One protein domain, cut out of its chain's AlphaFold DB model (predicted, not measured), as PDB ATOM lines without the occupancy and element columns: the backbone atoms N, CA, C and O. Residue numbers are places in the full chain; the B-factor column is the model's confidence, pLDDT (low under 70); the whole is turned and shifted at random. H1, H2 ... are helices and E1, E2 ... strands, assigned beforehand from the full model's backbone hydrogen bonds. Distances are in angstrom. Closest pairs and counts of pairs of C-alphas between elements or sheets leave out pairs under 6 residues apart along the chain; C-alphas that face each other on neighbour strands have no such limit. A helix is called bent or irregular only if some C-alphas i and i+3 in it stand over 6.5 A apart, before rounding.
ATOM      1  N   ILE A   7      59.479   0.960 106.865       74.25
ATOM      2  CA  ILE A   7      58.229   1.564 106.424       74.25
ATOM      3  C   ILE A   7      57.054   0.799 107.020       74.25
ATOM      4  O   ILE A   7      56.893  -0.400 106.798       74.25
ATOM      5  N   TRP A   8      56.222   1.515 107.764       79.75
ATOM      6  CA  TRP A   8      54.898   1.071 108.156       79.75
ATOM      7  C   TRP A   8      53.873   1.638 107.174       79.75
ATOM      8  O   TRP A   8      53.921   2.823 106.829       79.75
ATOM      9  N   ILE A   9      52.966   0.778 106.709       82.94
ATOM     10  CA  ILE A   9      51.898   1.137 105.777       82.94
ATOM     11  C   ILE A   9      50.572   0.726 106.401       82.94
ATOM     12  O   ILE A   9      50.283  -0.463 106.510       82.94
ATOM     13  N   ASP A  10      49.766   1.713 106.766       82.19
ATOM     14  CA  ASP A  10      48.450   1.511 107.357       82.19
ATOM     15  C   ASP A  10      47.325   1.684 106.316       82.19
ATOM     16  O   ASP A  10      47.533   1.981 105.128       82.19
ATOM     17  N   HIS A  11      46.094   1.485 106.771       85.56
ATOM     18  CA  HIS A  11      44.899   1.585 105.966       85.56
ATOM     19  C   HIS A  11      44.676   3.029 105.451       85.56
ATOM     20  O   HIS A  11      44.850   4.003 106.196       85.56
ATOM     21  N   PRO A  12      44.263   3.207 104.177       83.56
ATOM     22  CA  PRO A  12      43.994   4.531 103.611       83.56
ATOM     23  C   PRO A  12      42.906   5.300 104.366       83.56
ATOM     24  O   PRO A  12      43.042   6.502 104.585       83.56
ATOM     25  N   ASP A  13      41.842   4.616 104.782       85.00
ATOM     26  CA  ASP A  13      40.817   5.196 105.652       85.00
ATOM     27  C   ASP A  13      41.317   5.264 107.100       85.00
ATOM     28  O   ASP A  13      41.552   4.227 107.721       85.00
ATOM     29  N   SER A  14      41.425   6.488 107.631       87.38
ATOM     30  CA  SER A  14      41.858   6.775 109.004       87.38
ATOM     31  C   SER A  14      41.038   6.077 110.088       87.38
ATOM     32  O   SER A  14      41.586   5.745 111.136       87.38
ATOM     33  N   ALA A  15      39.751   5.808 109.840       88.19
ATOM     34  CA  ALA A  15      38.879   5.142 110.807       88.19
ATOM     35  C   ALA A  15      39.151   3.632 110.924       88.19
ATOM     36  O   ALA A  15      38.695   2.996 111.871       88.19
ATOM     37  N   GLN A  16      39.877   3.063 109.959       84.69
ATOM     38  CA  GLN A  16      40.214   1.641 109.882       84.69
ATOM     39  C   GLN A  16      41.705   1.384 110.134       84.69
ATOM     40  O   GLN A  16      42.167   0.263 109.928       84.69
ATOM     41  N   ARG A  17      42.462   2.412 110.537       81.81
ATOM     42  CA  ARG A  17      43.892   2.270 110.819       81.81
ATOM     43  C   ARG A  17      44.124   1.389 112.031       81.81
ATOM     44  O   ARG A  17      43.404   1.500 113.025       81.81
ATOM     45  N   GLU A  18      45.147   0.547 111.942       79.25
ATOM     46  CA  GLU A  18      45.571  -0.319 113.041       79.25
ATOM     47  C   GLU A  18      46.012   0.516 114.244       79.25
ATOM     48  O   GLU A  18      45.682   0.179 115.384       79.25
ATOM     49  N   VAL A  19      46.676   1.651 113.991       77.00
ATOM     50  CA  VAL A  19      47.070   2.589 115.044       77.00
ATOM     51  C   VAL A  19      46.401   3.956 114.846       77.00
ATOM     52  O   VAL A  19      46.778   4.724 113.954       77.00
ATOM     53  N   PRO A  20      45.412   4.310 115.689       77.88
ATOM     54  CA  PRO A  20      44.740   5.599 115.608       77.88
ATOM     55  C   PRO A  20      45.709   6.771 115.787       77.88
ATOM     56  O   PRO A  20      46.505   6.799 116.723       77.88
ATOM     57  N   GLY A  21      45.598   7.775 114.917       79.75
ATOM     58  CA  GLY A  21      46.398   9.001 114.998       79.75
ATOM     59  C   GLY A  21      47.787   8.917 114.358       79.75
ATOM     60  O   GLY A  21      48.466   9.939 114.310       79.75
ATOM     61  N   ILE A  22      48.189   7.759 113.825       80.88
ATOM     62  CA  ILE A  22      49.418   7.626 113.034       80.88
ATOM     63  C   ILE A  22      49.117   7.874 111.550       80.88
ATOM     64  O   ILE A  22      48.016   7.607 111.047       80.88
ATOM     65  N   ALA A  23      50.097   8.442 110.848       85.69
ATOM     66  CA  ALA A  23      50.030   8.632 109.409       85.69
ATOM     67  C   ALA A  23      49.988   7.289 108.667       85.69
ATOM     68  O   ALA A  23      50.536   6.288 109.120       85.69
ATOM     69  N   ARG A  24      49.362   7.278 107.488       85.19
ATOM     70  CA  ARG A  24      49.274   6.069 106.662       85.19
ATOM     71  C   ARG A  24      50.647   5.501 106.302       85.19
ATOM     72  O   ARG A  24      50.817   4.288 106.313       85.19
ATOM     73  N   PHE A  25      51.594   6.360 105.943       83.62
ATOM     74  CA  PHE A  25      52.968   5.980 105.651       83.62
ATOM     75  C   PHE A  25      53.869   6.570 106.723       83.62
ATOM     76  O   PHE A  25      54.019   7.789 106.806       83.62
ATOM     77  N   LEU A  26      54.464   5.699 107.533       81.75
ATOM     78  CA  LEU A  26      55.409   6.080 108.571       81.75
ATOM     79  C   LEU A  26      56.761   5.438 108.263       81.75
ATOM     80  O   LEU A  26      56.902   4.216 108.245       81.75
ATOM     81  N   LEU A  27      57.751   6.283 108.006       81.56
ATOM     82  CA  LEU A  27      59.135   5.913 107.769       81.56
ATOM     83  C   LEU A  27      59.941   6.220 109.021       81.56
ATOM     84  O   LEU A  27      59.980   7.364 109.474       81.56
ATOM     85  N   THR A  28      60.609   5.210 109.559       79.56
ATOM     86  CA  THR A  28      61.399   5.350 110.781       79.56
ATOM     87  C   THR A  28      62.812   4.827 110.584       79.56
ATOM     88  O   THR A  28      63.054   3.861 109.850       79.56
ATOM     89  N   ARG A  29      63.759   5.485 111.248       75.56
ATOM     90  CA  ARG A  29      65.134   5.025 111.407       75.56
ATOM     91  C   ARG A  29      65.373   4.799 112.881       75.56
ATOM     92  O   ARG A  29      64.940   5.600 113.701       75.56
ATOM     93  N   ARG A  30      66.131   3.768 113.218       67.31
ATOM     94  CA  ARG A  30      66.628   3.641 114.580       67.31
ATOM     95  C   ARG A  30      67.672   4.723 114.883       67.31
ATOM     96  O   ARG A  30      68.555   4.974 114.057       67.31
ATOM     97  N   SER A  31      67.521   5.396 116.017       65.00
ATOM     98  CA  SER A  31      68.470   6.373 116.549       65.00
ATOM     99  C   SER A  31      69.607   5.663 117.303       65.00
ATOM    100  O   SER A  31      69.463   4.487 117.623       65.00
ATOM    101  N   PRO A  32      70.706   6.367 117.632       54.84
ATOM    102  CA  PRO A  32      71.769   5.821 118.485       54.84
ATOM    103  C   PRO A  32      71.318   5.436 119.905       54.84
ATOM    104  O   PRO A  32      72.026   4.713 120.596       54.84
ATOM    105  N   ASP A  33      70.164   5.944 120.350       59.75
ATOM    106  CA  ASP A  33      69.573   5.640 121.660       59.75
ATOM    107  C   ASP A  33      68.597   4.449 121.584       59.75
ATOM    108  O   ASP A  33      67.821   4.227 122.508       59.75
ATOM    109  N   ASP A  34      68.619   3.695 120.476       54.97
ATOM    110  CA  ASP A  34      67.764   2.532 120.198       54.97
ATOM    111  C   ASP A  34      66.259   2.850 120.024       54.97
ATOM    112  O   ASP A  34      65.436   1.963 119.784       54.97
ATOM    113  N   ASP A  35      65.904   4.136 120.007       67.38
ATOM    114  CA  ASP A  35      64.559   4.622 119.702       67.38
ATOM    115  C   ASP A  35      64.279   4.635 118.191       67.38
ATOM    116  O   ASP A  35      65.149   4.906 117.360       67.38
ATOM    117  N   MET A  36      63.023   4.413 117.801       71.81
ATOM    118  CA  MET A  36      62.595   4.607 116.413       71.81
ATOM    119  C   MET A  36      62.302   6.091 116.172       71.81
ATOM    120  O   MET A  36      61.247   6.602 116.540       71.81
ATOM    121  N   ALA A  37      63.243   6.783 115.535       80.25
ATOM    122  CA  ALA A  37      63.085   8.165 115.113       80.25
ATOM    123  C   ALA A  37      62.286   8.244 113.806       80.25
ATOM    124  O   ALA A  37      62.606   7.583 112.812       80.25
ATOM    125  N   GLU A  38      61.257   9.084 113.793       87.12
ATOM    126  CA  GLU A  38      60.489   9.390 112.591       87.12
ATOM    127  C   GLU A  38      61.355  10.148 111.573       87.12
ATOM    128  O   GLU A  38      61.951  11.180 111.877       87.12
ATOM    129  N   ILE A  39      61.415   9.625 110.349       84.38
ATOM    130  CA  ILE A  39      62.023  10.289 109.187       84.38
ATOM    131  C   ILE A  39      60.942  11.000 108.376       84.38
ATOM    132  O   ILE A  39      61.167  12.076 107.825       84.38
ATOM    133  N   HIS A  40      59.782  10.354 108.254       87.19
ATOM    134  CA  HIS A  40      58.644  10.852 107.502       87.19
ATOM    135  C   HIS A  40      57.357  10.232 108.041       87.19
ATOM    136  O   HIS A  40      57.272   9.013 108.171       87.19
ATOM    137  N   ALA A  41      56.336  11.054 108.252       91.06
ATOM    138  CA  ALA A  41      54.966  10.617 108.464       91.06
ATOM    139  C   ALA A  41      54.051  11.380 107.506       91.06
ATOM    140  O   ALA A  41      54.054  12.612 107.468       91.06
ATOM    141  N   GLY A  42      53.266  10.653 106.716       90.75
ATOM    142  CA  GLY A  42      52.393  11.283 105.738       90.75
ATOM    143  C   GLY A  42      51.345  10.371 105.119       90.75
ATOM    144  O   GLY A  42      51.249   9.174 105.383       90.75
ATOM    145  N   GLU A  43      50.532  10.987 104.269       92.12
ATOM    146  CA  GLU A  43      49.454  10.333 103.521       92.12
ATOM    147  C   GLU A  43      49.834  10.069 102.054       92.12
ATOM    148  O   GLU A  43      49.130   9.340 101.353       92.12
ATOM    149  N   ASP A  44      50.940  10.656 101.583       86.44
ATOM    150  CA  ASP A  44      51.411  10.551 100.201       86.44
ATOM    151  C   ASP A  44      52.463   9.446 100.051       86.44
ATOM    152  O   ASP A  44      53.555   9.496 100.619       86.44
ATOM    153  N   TRP A  45      52.132   8.455  99.225       81.44
ATOM    154  CA  TRP A  45      53.008   7.334  98.910       81.44
ATOM    155  C   TRP A  45      54.281   7.758  98.170       81.44
ATOM    156  O   TRP A  45      55.352   7.207  98.423       81.44
ATOM    157  N   ASN A  46      54.185   8.727  97.256       79.75
ATOM    158  CA  ASN A  46      55.339   9.159  96.471       79.75
ATOM    159  C   ASN A  46      56.353   9.886  97.355       79.75
ATOM    160  O   ASN A  46      57.548   9.626  97.233       79.75
ATOM    161  N   ALA A  47      55.874  10.715  98.286       81.06
ATOM    162  CA  ALA A  47      56.725  11.358  99.281       81.06
ATOM    163  C   ALA A  47      57.426  10.315 100.170       81.06
ATOM    164  O   ALA A  47      58.644  10.363 100.334       81.06
ATOM    165  N   ALA A  48      56.695   9.313 100.674       77.69
ATOM    166  CA  ALA A  48      57.283   8.234 101.469       77.69
ATOM    167  C   ALA A  48      58.366   7.451 100.693       77.69
ATOM    168  O   ALA A  48      59.444   7.181 101.230       77.69
ATOM    169  N   LEU A  49      58.120   7.137  99.413       77.56
ATOM    170  CA  LEU A  49      59.102   6.488  98.538       77.56
ATOM    171  C   LEU A  49      60.328   7.362  98.260       77.56
ATOM    172  O   LEU A  49      61.441   6.843  98.192       77.56
ATOM    173  N   GLU A  50      60.149   8.671  98.103       80.06
ATOM    174  CA  GLU A  50      61.249   9.614  97.908       80.06
ATOM    175  C   GLU A  50      62.175   9.642  99.128       80.06
ATOM    176  O   GLU A  50      63.393   9.518  98.974       80.06
ATOM    177  N   HIS A  51      61.612   9.703 100.340       81.56
ATOM    178  CA  HIS A  51      62.387   9.581 101.576       81.56
ATOM    179  C   HIS A  51      63.115   8.231 101.650       81.56
ATOM    180  O   HIS A  51      64.331   8.209 101.827       81.56
ATOM    181  N   ALA A  52      62.421   7.113 101.408       78.06
ATOM    182  CA  ALA A  52      63.043   5.785 101.388       78.06
ATOM    183  C   ALA A  52      64.166   5.669 100.337       78.06
ATOM    184  O   ALA A  52      65.174   4.991 100.554       78.06
ATOM    185  N   SER A  53      64.019   6.353  99.200       78.06
ATOM    186  CA  SER A  53      65.030   6.402  98.146       78.06
ATOM    187  C   SER A  53      66.299   7.126  98.557       78.06
ATOM    188  O   SER A  53      67.391   6.605  98.319       78.06
ATOM    189  N   ARG A  54      66.175   8.267  99.235       84.56
ATOM    190  CA  ARG A  54      67.334   9.001  99.765       84.56
ATOM    191  C   ARG A  54      68.115   8.158 100.764       84.56
ATOM    192  O   ARG A  54      69.338   8.112 100.703       84.56
ATOM    193  N   GLU A  55      67.412   7.433 101.629       83.00
ATOM    194  CA  GLU A  55      68.002   6.551 102.644       83.00
ATOM    195  C   GLU A  55      68.781   5.388 102.033       83.00
ATOM    196  O   GLU A  55      69.911   5.090 102.433       83.00
ATOM    197  N   ARG A  56      68.192   4.737 101.027       78.31
ATOM    198  CA  ARG A  56      68.850   3.638 100.317       78.31
ATOM    199  C   ARG A  56      70.073   4.111  99.547       78.31
ATOM    200  O   ARG A  56      71.114   3.461  99.638       78.31
ATOM    201  N   LEU A  57      69.974   5.248  98.862       82.75
ATOM    202  CA  LEU A  57      71.109   5.854  98.176       82.75
ATOM    203  C   LEU A  57      72.215   6.249  99.161       82.75
ATOM    204  O   LEU A  57      73.378   5.945  98.915       82.75
ATOM    205  N   ALA A  58      71.868   6.847 100.302       85.50
ATOM    206  CA  ALA A  58      72.823   7.209 101.346       85.50
ATOM    207  C   ALA A  58      73.584   5.982 101.871       85.50
ATOM    208  O   ALA A  58      74.809   6.001 102.005       85.50
ATOM    209  N   CYS A  59      72.856   4.890 102.117       80.94
ATOM    210  CA  CYS A  59      73.424   3.609 102.517       80.94
ATOM    211  C   CYS A  59      74.355   3.057 101.423       80.94
ATOM    212  O   CYS A  59      75.489   2.681 101.710       80.94
ATOM    213  N   ALA A  60      73.920   3.049 100.158       81.25
ATOM    214  CA  ALA A  60      74.719   2.579  99.025       81.25
ATOM    215  C   ALA A  60      75.990   3.412  98.804       81.25
ATOM    216  O   ALA A  60      77.060   2.848  98.580       81.25
ATOM    217  N   PHE A  61      75.897   4.734  98.934       88.06
ATOM    218  CA  PHE A  61      77.032   5.643  98.843       88.06
ATOM    219  C   PHE A  61      78.050   5.386  99.956       88.06
ATOM    220  O   PHE A  61      79.236   5.190  99.680       88.06
ATOM    221  N   ALA A  62      77.586   5.285 101.207       86.94
ATOM    222  CA  ALA A  62      78.457   4.940 102.322       86.94
ATOM    223  C   ALA A  62      79.118   3.575 102.124       86.94
ATOM    224  O   ALA A  62      80.299   3.402 102.444       86.94
ATOM    225  N   ARG A  63      78.391   2.624 101.520       82.19
ATOM    226  CA  ARG A  63      78.971   1.337 101.164       82.19
ATOM    227  C   ARG A  63      80.079   1.455 100.116       82.19
ATOM    228  O   ARG A  63      81.123   0.825 100.265       82.19
ATOM    229  N   GLY A  64      79.854   2.248  99.073       82.38
ATOM    230  CA  GLY A  64      80.845   2.506  98.030       82.38
ATOM    231  C   GLY A  64      82.134   3.090  98.605       82.38
ATOM    232  O   GLY A  64      83.211   2.559  98.348       82.38
ATOM    233  N   LEU A  65      82.020   4.099  99.477       87.12
ATOM    234  CA  LEU A  65      83.176   4.705 100.145       87.12
ATOM    235  C   LEU A  65      83.929   3.701 101.022       87.12
ATOM    236  O   LEU A  65      85.155   3.712 101.062       87.12
ATOM    237  N   MET A  66      83.220   2.808 101.710       79.75
ATOM    238  CA  MET A  66      83.876   1.781 102.518       79.75
ATOM    239  C   MET A  66      84.720   0.817 101.676       79.75
ATOM    240  O   MET A  66      85.774   0.378 102.144       79.75
ATOM    241  N   ILE A  67      84.263   0.484 100.466       80.81
ATOM    242  CA  ILE A  67      84.978  -0.393  99.529       80.81
ATOM    243  C   ILE A  67      86.179   0.328  98.910       80.81
ATOM    244  O   ILE A  67      87.236  -0.284  98.779       80.81
ATOM    245  N   GLU A  68      86.008   1.598  98.548       87.00
ATOM    246  CA  GLU A  68      87.039   2.423  97.910       87.00
ATOM    247  C   GLU A  68      88.188   2.758  98.871       87.00
ATOM    248  O   GLU A  68      89.362   2.730  98.505       87.00
ATOM    249  N   LEU A  69      87.861   3.058 100.129       84.81
ATOM    250  CA  LEU A  69      88.834   3.502 101.117       84.81
ATOM    251  C   LEU A  69      89.497   2.328 101.840       84.81
ATOM    252  O   LEU A  69      88.846   1.383 102.300       84.81
ATOM    253  N   THR A  70      90.805   2.456 102.071       85.69
ATOM    254  CA  THR A  70      91.499   1.589 103.031       85.69
ATOM    255  C   THR A  70      90.916   1.765 104.442       85.69
ATOM    256  O   THR A  70      90.381   2.832 104.757       85.69
ATOM    257  N   PRO A  71      91.069   0.780 105.350       80.62
ATOM    258  CA  PRO A  71      90.606   0.911 106.735       80.62
ATOM    259  C   PRO A  71      91.103   2.182 107.443       80.62
ATOM    260  O   PRO A  71      90.354   2.818 108.184       80.62
ATOM    261  N   ALA A  72      92.349   2.587 107.173       83.88
ATOM    262  CA  ALA A  72      92.951   3.783 107.755       83.88
ATOM    263  C   ALA A  72      92.327   5.074 107.225       83.88
ATOM    264  O   ALA A  72      91.995   5.954 108.019       83.88
ATOM    265  N   GLN A  73      92.124   5.172 105.909       90.06
ATOM    266  CA  GLN A  73      91.448   6.318 105.292       90.06
ATOM    267  C   GLN A  73      89.989   6.404 105.738       90.06
ATOM    268  O   GLN A  73      89.523   7.482 106.090       90.06
ATOM    269  N   TRP A  74      89.290   5.270 105.807       87.38
ATOM    270  CA  TRP A  74      87.919   5.195 106.302       87.38
ATOM    271  C   TRP A  74      87.802   5.751 107.727       87.38
ATOM    272  O   TRP A  74      87.023   6.668 107.980       87.38
ATOM    273  N   ARG A  75      88.635   5.264 108.652       85.44
ATOM    274  CA  ARG A  75      88.652   5.762 110.032       85.44
ATOM    275  C   ARG A  75      89.016   7.248 110.101       85.44
ATOM    276  O   ARG A  75      88.385   7.996 110.846       85.44
ATOM    277  N   ALA A  76      90.031   7.680 109.350       89.88
ATOM    278  CA  ALA A  76      90.468   9.075 109.330       89.88
ATOM    279  C   ALA A  76      89.349  10.011 108.851       89.88
ATOM    280  O   ALA A  76      89.025  10.969 109.553       89.88
ATOM    281  N   MET A  77      88.699   9.669 107.735       92.81
ATOM    282  CA  MET A  77      87.526  10.363 107.204       92.81
ATOM    283  C   MET A  77      86.429  10.496 108.262       92.81
ATOM    284  O   MET A  77      85.936  11.594 108.517       92.81
ATOM    285  N   ARG A  78      86.049   9.389 108.912       89.19
ATOM    286  CA  ARG A  78      84.953   9.394 109.889       89.19
ATOM    287  C   ARG A  78      85.244  10.237 111.123       89.19
ATOM    288  O   ARG A  78      84.347  10.903 111.644       89.19
ATOM    289  N   LEU A  79      86.492  10.227 111.589       88.44
ATOM    290  CA  LEU A  79      86.944  11.075 112.692       88.44
ATOM    291  C   LEU A  79      87.028  12.551 112.286       88.44
ATOM    292  O   LEU A  79      86.709  13.417 113.100       88.44
ATOM    293  N   ALA A  80      87.427  12.846 111.048       90.25
ATOM    294  CA  ALA A  80      87.432  14.202 110.511       90.25
ATOM    295  C   ALA A  80      86.004  14.757 110.385       90.25
ATOM    296  O   ALA A  80      85.744  15.875 110.827       90.25
ATOM    297  N   ASN A  81      85.055  13.946 109.906       90.62
ATOM    298  CA  ASN A  81      83.645  14.324 109.804       90.62
ATOM    299  C   ASN A  81      83.015  14.702 111.155       90.62
ATOM    300  O   ASN A  81      82.197  15.613 111.182       90.62
ATOM    301  N   ARG A  82      83.450  14.118 112.286       85.69
ATOM    302  CA  ARG A  82      82.996  14.555 113.630       85.69
ATOM    303  C   ARG A  82      83.319  16.014 113.932       85.69
ATOM    304  O   ARG A  82      82.612  16.661 114.695       85.69
ATOM    305  N   ARG A  83      84.455  16.490 113.425       82.19
ATOM    306  CA  ARG A  83      84.981  17.834 113.697       82.19
ATOM    307  C   ARG A  83      84.517  18.848 112.658       82.19
ATOM    308  O   ARG A  83      84.677  20.041 112.881       82.19
ATOM    309  N   ASN A  84      83.978  18.373 111.538       77.69
ATOM    310  CA  ASN A  84      83.572  19.203 110.423       77.69
ATOM    311  C   ASN A  84      82.044  19.344 110.383       77.69
ATOM    312  O   ASN A  84      81.347  18.469 109.862       77.69
ATOM    313  N   ALA A  85      81.550  20.467 110.911       66.38
ATOM    314  CA  ALA A  85      80.134  20.833 110.876       66.38
ATOM    315  C   ALA A  85      79.656  21.308 109.489       66.38
ATOM    316  O   ALA A  85      78.451  21.434 109.283       66.38
ATOM    317  N   ASP A  86      80.565  21.558 108.540       67.81
ATOM    318  CA  ASP A  86      80.202  22.031 107.204       67.81
ATOM    319  C   ASP A  86      79.517  20.932 106.387       67.81
ATOM    320  O   ASP A  86      79.592  19.744 106.694       67.81
ATOM    321  N   PHE A  87      78.896  21.299 105.269       63.53
ATOM    322  CA  PHE A  87      78.292  20.333 104.343       63.53
ATOM    323  C   PHE A  87      79.321  19.448 103.621       63.53
ATOM    324  O   PHE A  87      78.967  18.414 103.058       63.53
ATOM    325  N   VAL A  88      80.610  19.804 103.663       77.19
ATOM    326  CA  VAL A  88      81.665  19.053 102.975       77.19
ATOM    327  C   VAL A  88      82.025  17.798 103.773       77.19
ATOM    328  O   VAL A  88      82.342  17.852 104.965       77.19
ATOM    329  N   CYS A  89      81.958  16.640 103.120       86.94
ATOM    330  CA  CYS A  89      82.401  15.372 103.689       86.94
ATOM    331  C   CYS A  89      83.911  15.198 103.490       86.94
ATOM    332  O   CYS A  89      84.421  15.394 102.388       86.94
ATOM    333  N   ALA A  90      84.609  14.743 104.532       92.19
ATOM    334  CA  ALA A  90      86.043  14.442 104.507       92.19
ATOM    335  C   ALA A  90      86.420  13.287 103.555       92.19
ATOM    336  O   ALA A  90      87.592  12.962 103.399       92.19
ATOM    337  N   SER A  91      85.448  12.642 102.899       90.62
ATOM    338  CA  SER A  91      85.710  11.612 101.886       90.62
ATOM    339  C   SER A  91      86.532  12.149 100.710       90.62
ATOM    340  O   SER A  91      87.337  11.412 100.144       90.62
ATOM    341  N   HIS A  92      86.378  13.436 100.375       91.44
ATOM    342  CA  HIS A  92      87.130  14.087  99.295       91.44
ATOM    343  C   HIS A  92      88.634  14.211  99.569       91.44
ATOM    344  O   HIS A  92      89.408  14.350  98.627       91.44
ATOM    345  N   ASP A  93      89.064  14.094 100.828       93.19
ATOM    346  CA  ASP A  93      90.487  14.106 101.187       93.19
ATOM    347  C   ASP A  93      91.192  12.786 100.819       93.19
ATOM    348  O   ASP A  93      92.415  12.665 100.935       93.19
ATOM    349  N   HIS A  94      90.431  11.767 100.405       92.81
ATOM    350  CA  HIS A  94      90.940  10.412 100.197       92.81
ATOM    351  C   HIS A  94      90.561   9.793  98.849       92.81
ATOM    352  O   HIS A  94      91.319   8.959  98.355       92.81
ATOM    353  N   CYS A  95      89.428  10.174  98.255       92.44
ATOM    354  CA  CYS A  95      88.995   9.678  96.949       92.44
ATOM    355  C   CYS A  95      88.108  10.691  96.210       92.44
ATOM    356  O   CYS A  95      87.614  11.659  96.793       92.44
ATOM    357  N   ASP A  96      87.828  10.427  94.931       93.25
ATOM    358  CA  ASP A  96      86.781  11.141  94.195       93.25
ATOM    359  C   ASP A  96      85.395  10.641  94.634       93.25
ATOM    360  O   ASP A  96      84.784   9.754  94.034       93.25
ATOM    361  N   ALA A  97      84.904  11.194  95.744       92.31
ATOM    362  CA  ALA A  97      83.629  10.789  96.325       92.31
ATOM    363  C   ALA A  97      82.424  11.081  95.406       92.31
ATOM    364  O   ALA A  97      81.401  10.409  95.530       92.31
ATOM    365  N   ASN A  98      82.545  12.004  94.442       91.62
ATOM    366  CA  ASN A  98      81.481  12.254  93.467       91.62
ATOM    367  C   ASN A  98      81.311  11.063  92.525       91.62
ATOM    368  O   ASN A  98      80.186  10.670  92.228       91.62
ATOM    369  N   MET A  99      82.416  10.440  92.110       92.06
ATOM    370  CA  MET A  99      82.367   9.232  91.285       92.06
ATOM    371  C   MET A  99      81.792   8.036  92.051       92.06
ATOM    372  O   MET A  99      81.050   7.238  91.481       92.06
ATOM    373  N   VAL A 100      82.056   7.943  93.357       92.00
ATOM    374  CA  VAL A 100      81.448   6.916  94.217       92.00
ATOM    375  C   VAL A 100      79.939   7.142  94.374       92.00
ATOM    376  O   VAL A 100      79.168   6.185  94.286       92.00
ATOM    377  N   MET A 101      79.498   8.392  94.557       91.00
ATOM    378  CA  MET A 101      78.072   8.740  94.578       91.00
ATOM    379  C   MET A 101      77.407   8.445  93.234       91.00
ATOM    380  O   MET A 101      76.325   7.870  93.216       91.00
ATOM    381  N   LEU A 102      78.059   8.765  92.114       86.75
ATOM    382  CA  LEU A 102      77.551   8.441  90.782       86.75
ATOM    383  C   LEU A 102      77.361   6.927  90.606       86.75
ATOM    384  O   LEU A 102      76.301   6.496  90.166       86.75
ATOM    385  N   ALA A 103      78.332   6.110  91.016       85.69
ATOM    386  CA  ALA A 103      78.215   4.652  90.943       85.69
ATOM    387  C   ALA A 103      77.091   4.100  91.847       85.69
ATOM    388  O   ALA A 103      76.342   3.199  91.451       85.69
ATOM    389  N   ALA A 104      76.943   4.650  93.059       86.31
ATOM    390  CA  ALA A 104      75.841   4.309  93.959       86.31
ATOM    391  C   ALA A 104      74.486   4.711  93.357       86.31
ATOM    392  O   ALA A 104      73.541   3.922  93.379       86.31
ATOM    393  N   TRP A 105      74.423   5.901  92.757       83.81
ATOM    394  CA  TRP A 105      73.260   6.395  92.038       83.81
ATOM    395  C   TRP A 105      72.885   5.448  90.907       83.81
ATOM    396  O   TRP A 105      71.764   4.968  90.887       83.81
ATOM    397  N   GLU A 106      73.801   5.105  90.005       80.50
ATOM    398  CA  GLU A 106      73.532   4.195  88.883       80.50
ATOM    399  C   GLU A 106      73.016   2.823  89.338       80.50
ATOM    400  O   GLU A 106      72.116   2.260  88.709       80.50
ATOM    401  N   THR A 107      73.528   2.320  90.464       75.25
ATOM    402  CA  THR A 107      73.104   1.043  91.052       75.25
ATOM    403  C   THR A 107      71.686   1.115  91.624       75.25
ATOM    404  O   THR A 107      70.873   0.217  91.400       75.25
ATOM    405  N   GLU A 108      71.360   2.186  92.348       73.38
ATOM    406  CA  GLU A 108      70.052   2.354  92.990       73.38
ATOM    407  C   GLU A 108      69.011   3.010  92.054       73.38
ATOM    408  O   GLU A 108      67.813   2.914  92.297       73.38
ATOM    409  N   ARG A 109      69.406   3.621  90.928       67.31
ATOM    410  CA  ARG A 109      68.502   4.351  90.013       67.31
ATOM    411  C   ARG A 109      67.465   3.446  89.345       67.31
ATOM    412  O   ARG A 109      66.339   3.883  89.110       67.31
ATOM    413  N   ALA A 110      67.814   2.197  89.034       52.66
ATOM    414  CA  ALA A 110      66.940   1.295  88.279       52.66
ATOM    415  C   ALA A 110      65.641   0.890  89.027       52.66
ATOM    416  O   ALA A 110      64.589   0.865  88.387       52.66
ATOM    417  N   PRO A 111      65.653   0.617  90.349       54.22
ATOM    418  CA  PRO A 111      64.429   0.328  91.108       54.22
ATOM    419  C   PRO A 111      63.774   1.524  91.828       54.22
ATOM    420  O   PRO A 111      62.679   1.342  92.357       54.22
ATOM    421  N   MET A 112      64.396   2.710  91.904       52.34
ATOM    422  CA  MET A 112      64.019   3.713  92.923       52.34
ATOM    423  C   MET A 112      63.337   4.997  92.445       52.34
ATOM    424  O   MET A 112      62.846   5.746  93.284       52.34
ATOM    425  N   LEU A 113      63.261   5.269  91.141       55.31
ATOM    426  CA  LEU A 113      62.575   6.477  90.681       55.31
ATOM    427  C   LEU A 113      61.061   6.246  90.604       55.31
ATOM    428  O   LEU A 113      60.573   5.439  89.790       55.31
ATOM    429  N   SER A 114      60.302   7.019  91.387       60.72
ATOM    430  CA  SER A 114      58.861   7.145  91.173       60.72
ATOM    431  C   SER A 114      58.593   7.613  89.729       60.72
ATOM    432  O   SER A 114      59.458   8.226  89.086       60.72
ATOM    433  N   PRO A 115      57.416   7.321  89.152       55.28
ATOM    434  CA  PRO A 115      57.062   7.824  87.825       55.28
ATOM    435  C   PRO A 115      57.182   9.354  87.696       55.28
ATOM    436  O   PRO A 115      57.526   9.836  86.621       55.28
ATOM    437  N   ALA A 116      56.966  10.101  88.786       59.38
ATOM    438  CA  ALA A 116      57.105  11.557  88.825       59.38
ATOM    439  C   ALA A 116      58.576  12.008  88.755       59.38
ATOM    440  O   ALA A 116      58.912  12.869  87.949       59.38
ATOM    441  N   GLN A 117      59.473  11.357  89.498       59.19
ATOM    442  CA  GLN A 117      60.909  11.678  89.491       59.19
ATOM    443  C   GLN A 117      61.571  11.349  88.147       59.19
ATOM    444  O   GLN A 117      62.448  12.067  87.677       59.19
ATOM    445  N   ARG A 118      61.095  10.304  87.452       59.94
ATOM    446  CA  ARG A 118      61.496  10.036  86.058       59.94
ATOM    447  C   ARG A 118      61.109  11.159  85.093       59.94
ATOM    448  O   ARG A 118      61.756  11.296  84.058       59.94
ATOM    449  N   ALA A 119      60.067  11.927  85.405       58.91
ATOM    450  CA  ALA A 119      59.552  12.996  84.556       58.91
ATOM    451  C   ALA A 119      60.165  14.377  84.860       58.91
ATOM    452  O   ALA A 119      60.115  15.249  83.995       58.91
ATOM    453  N   ALA A 120      60.744  14.581  86.047       59.53
ATOM    454  CA  ALA A 120      61.151  15.900  86.534       59.53
ATOM    455  C   ALA A 120      62.563  16.370  86.118       59.53
ATOM    456  O   ALA A 120      62.836  17.570  86.080       59.53
ATOM    457  N   GLY A 121      63.448  15.457  85.706       56.28
ATOM    458  CA  GLY A 121      64.740  15.790  85.088       56.28
ATOM    459  C   GLY A 121      65.903  16.054  86.062       56.28
ATOM    460  O   GLY A 121      65.806  15.861  87.266       56.28
ATOM    461  N   ILE A 122      67.043  16.492  85.508       51.72
ATOM    462  CA  ILE A 122      68.375  16.491  86.162       51.72
ATOM    463  C   ILE A 122      68.455  17.368  87.431       51.72
ATOM    464  O   ILE A 122      69.262  17.095  88.315       51.72
ATOM    465  N   GLY A 123      67.643  18.427  87.546       54.28
ATOM    466  CA  GLY A 123      67.683  19.333  88.703       54.28
ATOM    467  C   GLY A 123      67.243  18.676  90.017       54.28
ATOM    468  O   GLY A 123      67.838  18.939  91.060       54.28
ATOM    469  N   GLU A 124      66.252  17.783  89.967       64.12
ATOM    470  CA  GLU A 124      65.806  17.016  91.138       64.12
ATOM    471  C   GLU A 124      66.775  15.875  91.482       64.12
ATOM    472  O   GLU A 124      66.945  15.560  92.660       64.12
ATOM    473  N   ASP A 125      67.487  15.326  90.486       74.25
ATOM    474  CA  ASP A 125      68.516  14.297  90.697       74.25
ATOM    475  C   ASP A 125      69.650  14.814  91.612       74.25
ATOM    476  O   ASP A 125      70.104  14.094  92.504       74.25
ATOM    477  N   ILE A 126      70.074  16.078  91.450       80.56
ATOM    478  CA  ILE A 126      71.116  16.696  92.295       80.56
ATOM    479  C   ILE A 126      70.613  16.891  93.727       80.56
ATOM    480  O   ILE A 126      71.279  16.468  94.666       80.56
ATOM    481  N   ALA A 127      69.417  17.459  93.909       84.31
ATOM    482  CA  ALA A 127      68.846  17.660  95.243       84.31
ATOM    483  C   ALA A 127      68.651  16.329  95.993       84.31
ATOM    484  O   ALA A 127      68.818  16.251  97.212       84.31
ATOM    485  N   HIS A 128      68.323  15.258  95.266       84.50
ATOM    486  CA  HIS A 128      68.205  13.918  95.830       84.50
ATOM    487  C   HIS A 128      69.556  13.345  96.257       84.50
ATOM    488  O   HIS A 128      69.660  12.781  97.349       84.50
ATOM    489  N   ALA A 129      70.589  13.517  95.427       86.81
ATOM    490  CA  ALA A 129      71.952  13.120  95.758       86.81
ATOM    491  C   ALA A 129      72.500  13.909  96.961       86.81
ATOM    492  O   ALA A 129      73.053  13.297  97.873       86.81
ATOM    493  N   ASP A 130      72.267  15.222  97.026       89.25
ATOM    494  CA  ASP A 130      72.676  16.084  98.145       89.25
ATOM    495  C   ASP A 130      71.981  15.685  99.458       89.25
ATOM    496  O   ASP A 130      72.607  15.620 100.524       89.25
ATOM    497  N   ALA A 131      70.687  15.352  99.394       89.00
ATOM    498  CA  ALA A 131      69.940  14.861 100.548       89.00
ATOM    499  C   ALA A 131      70.477  13.502 101.030       89.00
ATOM    500  O   ALA A 131      70.718  13.317 102.226       89.00
ATOM    501  N   ALA A 132      70.725  12.567 100.109       88.75
ATOM    502  CA  ALA A 132      71.330  11.278 100.433       88.75
ATOM    503  C   ALA A 132      72.745  11.437 101.009       88.75
ATOM    504  O   ALA A 132      73.117  10.741 101.953       88.75
ATOM    505  N   TRP A 133      73.526  12.385 100.498       91.56
ATOM    506  CA  TRP A 133      74.849  12.695 101.025       91.56
ATOM    507  C   TRP A 133      74.778  13.223 102.457       91.56
ATOM    508  O   TRP A 133      75.534  12.780 103.322       91.56
ATOM    509  N   THR A 134      73.841  14.133 102.722       90.88
ATOM    510  CA  THR A 134      73.601  14.692 104.059       90.88
ATOM    511  C   THR A 134      73.244  13.588 105.052       90.88
ATOM    512  O   THR A 134      73.849  13.498 106.122       90.88
ATOM    513  N   ILE A 135      72.335  12.688 104.662       86.94
ATOM    514  CA  ILE A 135      71.976  11.501 105.448       86.94
ATOM    515  C   ILE A 135      73.207  10.622 105.688       86.94
ATOM    516  O   ILE A 135      73.480  10.235 106.826       86.94
ATOM    517  N   ALA A 136      73.981  10.334 104.638       87.50
ATOM    518  CA  ALA A 136      75.155   9.485 104.750       87.50
ATOM    519  C   ALA A 136      76.191  10.083 105.698       87.50
ATOM    520  O   ALA A 136      76.706   9.375 106.562       87.50
ATOM    521  N   LYS A 137      76.462  11.387 105.596       88.25
ATOM    522  CA  LYS A 137      77.380  12.077 106.500       88.25
ATOM    523  C   LYS A 137      76.912  11.983 107.949       88.25
ATOM    524  O   LYS A 137      77.716  11.615 108.804       88.25
ATOM    525  N   ALA A 138      75.642  12.274 108.212       84.88
ATOM    526  CA  ALA A 138      75.099  12.290 109.566       84.88
ATOM    527  C   ALA A 138      75.080  10.901 110.221       84.88
ATOM    528  O   ALA A 138      75.427  10.781 111.393       84.88
ATOM    529  N   HIS A 139      74.714   9.855 109.472       79.25
ATOM    530  CA  HIS A 139      74.378   8.553 110.062       79.25
ATOM    531  C   HIS A 139      75.367   7.424 109.756       79.25
ATOM    532  O   HIS A 139      75.367   6.423 110.464       79.25
ATOM    533  N   TYR A 140      76.213   7.558 108.729       79.94
ATOM    534  CA  TYR A 140      77.099   6.471 108.281       79.94
ATOM    535  C   TYR A 140      78.579   6.875 108.219       79.94
ATOM    536  O   TYR A 140      79.461   6.090 108.569       79.94
ATOM    537  N   LEU A 141      78.873   8.099 107.773       86.38
ATOM    538  CA  LEU A 141      80.234   8.567 107.485       86.38
ATOM    539  C   LEU A 141      80.828   9.424 108.600       86.38
ATOM    540  O   LEU A 141      81.979   9.840 108.490       86.38
ATOM    541  N   THR A 142      80.085   9.689 109.668       85.81
ATOM    542  CA  THR A 142      80.616  10.279 110.900       85.81
ATOM    543  C   THR A 142      80.796   9.163 111.918       85.81
ATOM    544  O   THR A 142      79.965   8.263 112.022       85.81
ATOM    545  N   ALA A 143      81.923   9.143 112.627       74.75
ATOM    546  CA  ALA A 143      82.129   8.120 113.645       74.75
ATOM    547  C   ALA A 143      81.155   8.340 114.818       74.75
ATOM    548  O   ALA A 143      81.157   9.416 115.406       74.75
ATOM    549  N   SER A 144      80.400   7.329 115.235       72.19
ATOM    550  CA  SER A 144      79.758   7.283 116.561       72.19
ATOM    551  C   SER A 144      80.702   6.624 117.578       72.19
ATOM    552  O   SER A 144      81.758   6.104 117.193       72.19
TER     553      SER A 144
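AT A GLANCE: This is residues 7 to 144 of the 254 residues of an uncharacterized protein of Novosphingobium sp. ST904 (UniProt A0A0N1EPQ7). What does the model look like? A small three-stranded sheet, E1 to E3, covers the first part of one long helix, H1, and H4 and H6 pack on H1, crossing it steeply. H2 and H3 make a small head by the last end of H1, while the link of residues 10 to 24 reaches far out beyond the sheet at the other end of the long axis. What is it made of? The 138 printed residues hold three named strands, then six named helices; the class is mostly helix, and the sheet, in the order E1 E2 E3, is antiparallel. How large is it? It is only just compact, close to loose, with a radius of gyration of the C-alphas of 16.9 A and spans of 54 by 38 by 23 A.

HOW THE PARTS SIT: How is the sheet joined? E1, residues 7 to 9, E2, residues 25 to 30, and E3, residues 36 to 42, form a meander, each strand the antiparallel neighbour of the one before. N 8 and O 26 are 2.8 A apart, and N 27 and O 40 are 2.8 A apart, both within hydrogen-bond range. What is on it? H1, residues 45 to 68, is on one face at a height over the sheet of 12.2 A, making two layers, helix and sheet; the closest C-alphas of E2 and H1 are those of Phe 25 and Ala 48, 6.4 A. What touches H1? H4, residues 97 to 112, touches it at a steep tilt of 41 degrees, opposite ways, closest at the C-alphas of Phe 61 and Ala 104, 5.2 A. H6, residues 122 to 139, touches residues 54 to 62 of H1 at a steep tilt of 64 degrees, the same way, closest at the C-alphas of Ala 58 and Ala 132, 4.4 A. Where are the others? H2, residues 71 to 83, touches H3, residues 90 to 93, with the closest C-alphas, Met 77 and Ala 90, 5.1 A apart. H5, residues 115 to 120, is apart from H4.

IN THESE COORDINATES: Where are the anchors? C-alpha 7 of E1 is at (58.229, 1.564, 106.424), and C-alpha 139, ending H6, is at (74.378, 8.553, 110.062). How long are the longer elements? From first to last C-alpha, H1 measures 34.4 A, H6 25.9 A, H4 21.1 A and H2 19.1 A. Are the helix backbones complete? Every O i to N i+4 pair is within hydrogen-bond range in H1, against 8 of 9 in H2, 10 of 12 in H4, 1 of 2 in H5 and 13 of 14 in H6; H3 is too short for such a pair. H4 is irregular, but only just, with C-alphas 107 and 110 6.8 A apart.

THE WHOLE: What are the extremes? The C-alphas of Ala 15 and Ala 72 are the two farthest apart, 54.2 A, and the printed part has no cut. Which link is long, and where is confidence low? The link E1 to E2 is long, with 15 residues; pLDDT is under 70 at residues 30 to 35, 85 to 87 and 109 to 124.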